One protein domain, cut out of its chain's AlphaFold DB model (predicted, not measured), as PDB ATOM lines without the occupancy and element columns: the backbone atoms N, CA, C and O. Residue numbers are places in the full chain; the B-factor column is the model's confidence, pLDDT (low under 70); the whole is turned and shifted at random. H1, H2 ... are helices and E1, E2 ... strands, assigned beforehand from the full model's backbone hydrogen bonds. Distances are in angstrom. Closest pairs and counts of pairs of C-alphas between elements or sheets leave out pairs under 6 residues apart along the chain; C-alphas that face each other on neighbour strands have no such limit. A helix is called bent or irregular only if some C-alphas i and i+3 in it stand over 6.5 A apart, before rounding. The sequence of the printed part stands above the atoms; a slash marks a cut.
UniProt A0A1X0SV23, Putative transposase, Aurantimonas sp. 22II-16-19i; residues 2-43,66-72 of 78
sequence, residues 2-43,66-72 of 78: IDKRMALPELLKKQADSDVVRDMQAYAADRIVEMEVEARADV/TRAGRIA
ATOM      1  N   ILE A   2     -30.893  46.127 -50.920       62.69
ATOM      2  CA  ILE A   2     -29.836  46.908 -50.256       62.69
ATOM      3  C   ILE A   2     -29.141  47.718 -51.347       62.69
ATOM      4  O   ILE A   2     -28.804  47.175 -52.402       62.69
ATOM      5  N   ASP A   3     -28.991  49.014 -51.107       71.94
ATOM      6  CA  ASP A   3     -28.336  49.921 -52.033       71.94
ATOM      7  C   ASP A   3     -26.921  49.399 -52.323       71.94
ATOM      8  O   ASP A   3     -26.169  49.076 -51.401       71.94
ATOM      9  N   LYS A   4     -26.544  49.246 -53.597       66.06
ATOM     10  CA  LYS A   4     -25.280  48.579 -53.982       66.06
ATOM     11  C   LYS A   4     -24.055  49.261 -53.358       66.06
ATOM     12  O   LYS A   4     -23.037  48.612 -53.125       66.06
ATOM     13  N   ARG A   5     -24.175  50.553 -53.032       64.19
ATOM     14  CA  ARG A   5     -23.170  51.334 -52.296       64.19
ATOM     15  C   ARG A   5     -23.058  50.949 -50.817       64.19
ATOM     16  O   ARG A   5     -21.957  50.989 -50.289       64.19
ATOM     17  N   MET A   6     -24.145  50.518 -50.173       66.00
ATOM     18  CA  MET A   6     -24.143  49.991 -48.798       66.00
ATOM     19  C   MET A   6     -23.599  48.555 -48.724       66.00
ATOM     20  O   MET A   6     -23.108  48.136 -47.681       66.00
ATOM     21  N   ALA A   7     -23.643  47.799 -49.826       79.56
ATOM     22  CA  ALA A   7     -23.147  46.423 -49.870       79.56
ATOM     23  C   ALA A   7     -21.607  46.323 -49.891       79.56
ATOM     24  O   ALA A   7     -21.047  45.392 -49.316       79.56
ATOM     25  N   LEU A   8     -20.913  47.273 -50.530       79.75
ATOM     26  CA  LEU A   8     -19.448  47.254 -50.663       79.75
ATOM     27  C   LEU A   8     -18.705  47.387 -49.314       79.75
ATOM     28  O   LEU A   8     -17.864  46.532 -49.031       79.75
ATOM     29  N   PRO A   9     -19.010  48.378 -48.450       79.62
ATOM     30  CA  PRO A   9     -18.364  48.511 -47.144       79.62
ATOM     31  C   PRO A   9     -18.585  47.300 -46.231       79.62
ATOM     32  O   PRO A   9     -17.665  46.874 -45.541       79.62
ATOM     33  N   GLU A  10     -19.784  46.714 -46.243       79.88
ATOM     34  CA  GLU A  10     -20.114  45.546 -45.415       79.88
ATOM     35  C   GLU A  10     -19.376  44.278 -45.861       79.88
ATOM     36  O   GLU A  10     -18.919  43.495 -45.029       79.88
ATOM     37  N   LEU A  11     -19.203  44.076 -47.171       78.44
ATOM     38  CA  LEU A  11     -18.390  42.976 -47.692       78.44
ATOM     39  C   LEU A  11     -16.904  43.156 -47.356       78.44
ATOM     40  O   LEU A  11     -16.239  42.178 -47.017       78.44
ATOM     41  N   LEU A  12     -16.396  44.393 -47.393       76.19
ATOM     42  CA  LEU A  12     -15.014  44.697 -47.022       76.19
ATOM     43  C   LEU A  12     -14.741  44.420 -45.536       76.19
ATOM     44  O   LEU A  12     -13.728  43.807 -45.212       76.19
ATOM     45  N   LYS A  13     -15.656  44.808 -44.639       75.56
ATOM     46  CA  LYS A  13     -15.552  44.495 -43.202       75.56
ATOM     47  C   LYS A  13     -15.503  42.987 -42.949       75.56
ATOM     48  O   LYS A  13     -14.617  42.516 -42.250       75.56
ATOM     49  N   LYS A  14     -16.389  42.217 -43.592       76.12
ATOM     50  CA  LYS A  14     -16.392  40.747 -43.482       76.12
ATOM     51  C   LYS A  14     -15.089  40.117 -43.971       76.12
ATOM     52  O   LYS A  14     -14.632  39.130 -43.396       76.12
ATOM     53  N   GLN A  15     -14.497  40.669 -45.030       77.12
ATOM     54  CA  GLN A  15     -13.188  40.229 -45.497       77.12
ATOM     55  C   GLN A  15     -12.111  40.509 -44.440       77.12
ATOM     56  O   GLN A  15     -11.359  39.594 -44.111       77.12
ATOM     57  N   ALA A  16     -12.099  41.707 -43.848       75.88
ATOM     58  CA  ALA A  16     -11.163  42.063 -42.781       75.88
ATOM     59  C   ALA A  16     -11.294  41.137 -41.556       75.88
ATOM     60  O   ALA A  16     -10.287  40.633 -41.064       75.88
ATOM     61  N   ASP A  17     -12.519  40.814 -41.128       81.75
ATOM     62  CA  ASP A  17     -12.751  39.849 -40.042       81.75
ATOM     63  C   ASP A  17     -12.164  38.470 -40.382       81.75
ATOM     64  O   ASP A  17     -11.555  37.800 -39.545       81.75
ATOM     65  N   SER A  18     -12.317  38.036 -41.637       86.06
ATOM     66  CA  SER A  18     -11.782  36.753 -42.096       86.06
ATOM     67  C   SER A  18     -10.253  36.730 -42.161       86.06
ATOM     68  O   SER A  18      -9.659  35.679 -41.913       86.06
ATOM     69  N   ASP A  19      -9.617  37.867 -42.450       88.31
ATOM     70  CA  ASP A  19      -8.161  38.005 -42.461       88.31
ATOM     71  C   ASP A  19      -7.606  37.928 -41.028       88.31
ATOM     72  O   ASP A  19      -6.712  37.125 -40.767       88.31
ATOM     73  N   VAL A  20      -8.235  38.613 -40.063       89.44
ATOM     74  CA  VAL A  20      -7.867  38.524 -38.633       89.44
ATOM     75  C   VAL A  20      -7.958  37.087 -38.111       89.44
ATOM     76  O   VAL A  20      -7.068  36.612 -37.401       89.44
ATOM     77  N   VAL A  21      -9.012  36.351 -38.476       92.44
ATOM     78  CA  VAL A  21      -9.161  34.943 -38.070       92.44
ATOM     79  C   VAL A  21      -8.070  34.066 -38.689       92.44
ATOM     80  O   VAL A  21      -7.577  33.156 -38.019       92.44
ATOM     81  N   ARG A  22      -7.669  34.314 -39.942       92.12
ATOM     82  CA  ARG A  22      -6.558  33.584 -40.576       92.12
ATOM     83  C   ARG A  22      -5.235  33.858 -39.869       92.12
ATOM     84  O   ARG A  22      -4.494  32.905 -39.637       92.12
ATOM     85  N   ASP A  23      -4.975  35.102 -39.482       91.31
ATOM     86  CA  ASP A  23      -3.757  35.480 -38.761       91.31
ATOM     87  C   ASP A  23      -3.707  34.835 -37.372       91.31
ATOM     88  O   ASP A  23      -2.702  34.231 -36.993       91.31
ATOM     89  N   MET A  24      -4.826  34.844 -36.642       94.19
ATOM     90  CA  MET A  24      -4.932  34.165 -35.347       94.19
ATOM     91  C   MET A  24      -4.747  32.646 -35.475       94.19
ATOM     92  O   MET A  24      -4.096  32.027 -34.634       94.19
ATOM     93  N   GLN A  25      -5.284  32.030 -36.532       93.44
ATOM     94  CA  GLN A  25      -5.090  30.603 -36.799       93.44
ATOM     95  C   GLN A  25      -3.643  30.273 -37.179       93.44
ATOM     96  O   GLN A  25      -3.136  29.238 -36.750       93.44
ATOM     97  N   ALA A  26      -2.975  31.130 -37.960       90.75
ATOM     98  CA  ALA A  26      -1.560  30.977 -38.292       90.75
ATOM     99  C   ALA A  26      -0.697  31.046 -37.028       90.75
ATOM    100  O   ALA A  26       0.095  30.138 -36.780       90.75
ATOM    101  N   TYR A  27      -0.943  32.049 -36.185       90.38
ATOM    102  CA  TYR A  27      -0.278  32.196 -34.897       90.38
ATOM    103  C   TYR A  27      -0.509  30.982 -33.990       90.38
ATOM    104  O   TYR A  27       0.444  30.389 -33.491       90.38
ATOM    105  N   ALA A  28      -1.763  30.559 -33.806       92.44
ATOM    106  CA  ALA A  28      -2.084  29.395 -32.984       92.44
ATOM    107  C   ALA A  28      -1.395  28.121 -33.503       92.44
ATOM    108  O   ALA A  28      -0.882  27.339 -32.705       92.44
ATOM    109  N   ALA A  29      -1.332  27.930 -34.825       89.38
ATOM    110  CA  ALA A  29      -0.631  26.800 -35.426       89.38
ATOM    111  C   ALA A  29       0.876  26.824 -35.121       89.38
ATOM    112  O   ALA A  29       1.428  25.783 -34.766       89.38
ATOM    113  N   ASP A  30       1.530  27.988 -35.205       86.62
ATOM    114  CA  ASP A  30       2.942  28.139 -34.825       86.62
ATOM    115  C   ASP A  30       3.162  27.806 -33.341       86.62
ATOM    116  O   ASP A  30       4.080  27.058 -32.999       86.62
ATOM    117  N   ARG A  31       2.283  28.293 -32.455       88.25
ATOM    118  CA  ARG A  31       2.376  28.043 -31.007       88.25
ATOM    119  C   ARG A  31       2.187  26.574 -30.640       88.25
ATOM    120  O   ARG A  31       2.935  26.066 -29.810       88.25
ATOM    121  N   ILE A  32       1.230  25.890 -31.266       89.38
ATOM    122  CA  ILE A  32       1.001  24.455 -31.042       89.38
ATOM    123  C   ILE A  32       2.239  23.652 -31.449       89.38
ATOM    124  O   ILE A  32       2.712  22.829 -30.672       89.38
ATOM    125  N   VAL A  33       2.812  23.938 -32.624       85.31
ATOM    126  CA  VAL A  33       4.031  23.259 -33.088       85.31
ATOM    127  C   VAL A  33       5.195  23.497 -32.126       85.31
ATOM    128  O   VAL A  33       5.944  22.572 -31.823       85.31
ATOM    129  N   GLU A  34       5.356  24.717 -31.612       83.88
ATOM    130  CA  GLU A  34       6.410  25.026 -30.643       83.88
ATOM    131  C   GLU A  34       6.259  24.223 -29.344       83.88
ATOM    132  O   GLU A  34       7.235  23.616 -28.897       83.88
ATOM    133  N   MET A  35       5.040  24.146 -28.800       87.06
ATOM    134  CA  MET A  35       4.734  23.357 -27.601       87.06
ATOM    135  C   MET A  35       4.959  21.856 -27.816       87.06
ATOM    136  O   MET A  35       5.560  21.196 -26.971       87.06
ATOM    137  N   GLU A  36       4.524  21.305 -28.951       86.94
ATOM    138  CA  GLU A  36       4.731  19.891 -29.286       86.94
ATOM    139  C   GLU A  36       6.220  19.546 -29.417       86.94
ATOM    140  O   GLU A  36       6.665  18.492 -28.956       86.94
ATOM    141  N   VAL A  37       7.012  20.438 -30.022       83.19
ATOM    142  CA  VAL A  37       8.461  20.250 -30.158       83.19
ATOM    143  C   VAL A  37       9.156  20.313 -28.800       83.19
ATOM    144  O   VAL A  37      10.065  19.523 -28.563       83.19
ATOM    145  N   GLU A  38       8.754  21.219 -27.904       83.69
ATOM    146  CA  GLU A  38       9.271  21.246 -26.527       83.69
ATOM    147  C   GLU A  38       8.928  19.970 -25.761       83.69
ATOM    148  O   GLU A  38       9.834  19.357 -25.201       83.69
ATOM    149  N   ALA A  39       7.670  19.525 -25.810       85.25
ATOM    150  CA  ALA A  39       7.230  18.296 -25.152       85.25
ATOM    151  C   ALA A  39       7.971  17.056 -25.674       85.25
ATOM    152  O   ALA A  39       8.316  16.165 -24.905       85.25
ATOM    153  N   ARG A  40       8.249  16.990 -26.983       83.31
ATOM    154  CA  ARG A  40       8.952  15.852 -27.592       83.31
ATOM    155  C   ARG A  40      10.465  15.884 -27.381       83.31
ATOM    156  O   ARG A  40      11.091  14.830 -27.371       83.31
ATOM    157  N   ALA A  41      11.054  17.071 -27.278       78.88
ATOM    158  CA  ALA A  41      12.484  17.230 -27.037       78.88
ATOM    159  C   ALA A  41      12.852  17.185 -25.545       78.88
ATOM    160  O   ALA A  41      14.042  17.125 -25.249       78.88
ATOM    161  N   ASP A  42      11.862  17.276 -24.645       78.31
ATOM    162  CA  ASP A  42      12.003  17.381 -23.181       78.31
ATOM    163  C   ASP A  42      12.977  18.488 -22.732       78.31
ATOM    164  O   ASP A  42      13.659  18.431 -21.711       78.31
ATOM    165  N   VAL A  43      13.101  19.519 -23.567       76.31
ATOM    166  CA  VAL A  43      14.061  20.606 -23.401       76.31
ATOM    167  C   VAL A  43      13.423  21.890 -23.921       76.31
ATOM    168  O   VAL A  43      12.995  21.968 -25.080       76.31
ATOM    169  N   THR A  66      -7.593  25.826 -44.043       90.38
ATOM    170  CA  THR A  66      -8.559  25.888 -42.940       90.38
ATOM    171  C   THR A  66      -9.919  26.342 -43.461       90.38
ATOM    172  O   THR A  66     -10.053  26.794 -44.600       90.38
ATOM    173  N   ARG A  67     -10.950  26.276 -42.608       89.75
ATOM    174  CA  ARG A  67     -12.280  26.818 -42.928       89.75
ATOM    175  C   ARG A  67     -12.248  28.324 -43.220       89.75
ATOM    176  O   ARG A  67     -13.074  28.803 -43.986       89.75
ATOM    177  N   ALA A  68     -11.313  29.059 -42.617       88.31
ATOM    178  CA  ALA A  68     -11.154  30.490 -42.854       88.31
ATOM    179  C   ALA A  68     -10.380  30.793 -44.149       88.31
ATOM    180  O   ALA A  68     -10.365  31.941 -44.580       88.31
ATOM    181  N   GLY A  69      -9.754  29.795 -44.781       90.12
ATOM    182  CA  GLY A  69      -8.952  29.945 -45.994       90.12
ATOM    183  C   GLY A  69      -7.576  29.292 -45.859       90.12
ATOM    184  O   GLY A  69      -7.331  28.490 -44.961       90.12
ATOM    185  N   ARG A  70      -6.650  29.610 -46.770       92.50
ATOM    186  CA  ARG A  70      -5.256  29.154 -46.645       92.50
ATOM    187  C   ARG A  70      -4.487  30.054 -45.685       92.50
ATOM    188  O   ARG A  70      -4.403  31.253 -45.931       92.50
ATOM    189  N   ILE A  71      -3.856  29.456 -44.681       91.50
ATOM    190  CA  ILE A  71      -2.952  30.132 -43.744       91.50
ATOM    191  C   ILE A  71      -1.503  29.722 -44.012       91.50
ATOM    192  O   ILE A  71      -1.238  28.604 -44.465       91.50
ATOM    193  N   ALA A  72      -0.565  30.624 -43.743       87.00
ATOM    194  CA  ALA A  72       0.864  30.350 -43.780       87.00
ATOM    195  C   ALA A  72       1.422  30.551 -42.362       87.00
ATOM    196  O   ALA A  72       1.526  31.700 -41.941       87.00
TER     197      ALA A  72
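Overview. This is residues 2 to 43 and 66 to 72 of the 78 residues of the protein "Putative transposase" of Aurantimonas sp. 22II-16-19i (UniProt A0A1X0SV23). One long helix, H1, makes a rod, and a short separate piece of chain, residues 66 to 72 with the strand E1, sits beside the middle of it. Both ends of the rod stick out free, with residues 2 to 16 on one end and residues 31 to 43 on the other. The printed part has 49 residues with one named helix followed by one named strand, and the class is mostly helix. The whole is extended, with a radius of gyration of the C-alphas of 17.3 A and spans of 59 by 13 by 13 A.

Along the chain. H1 holds residues 4 to 41 and measures 56.0 A from its first to its last C-alpha. It begins with C-alpha 4 at (-25.280, 48.579, -53.982) and ends with C-alpha 41 at (12.484, 17.230, -27.037). It is neither bent nor irregular, but only just: C-alphas 6 and 9 are 6.2 A apart. E1 holds residues 69 to 71, with C-alpha 69 at (-8.952, 29.945, -45.994), and pairs with no named strand.

Arrangement. H1 and E1 have 6 pairs of C-alphas within 8 A. Their closest C-alphas are those of Ala 26 and Ile 71, 5.7 A apart, and their centres are 8.2 A apart. In the backbone of H1, 31 of 34 O i to N i+4 pairs are within hydrogen-bond range.

Size, cuts and confidence. The two C-alphas farthest apart are those of Asp 3 and Asp 42, at 59.3 A. Residues 44 to 65 are not printed, and C-alphas 43 and 66 are 30.4 A apart across this cut, which lies in the link from H1 to E1. The mean pLDDT of the printed part is 83.4, and residue 2 and residues 4 to 6 are under 70.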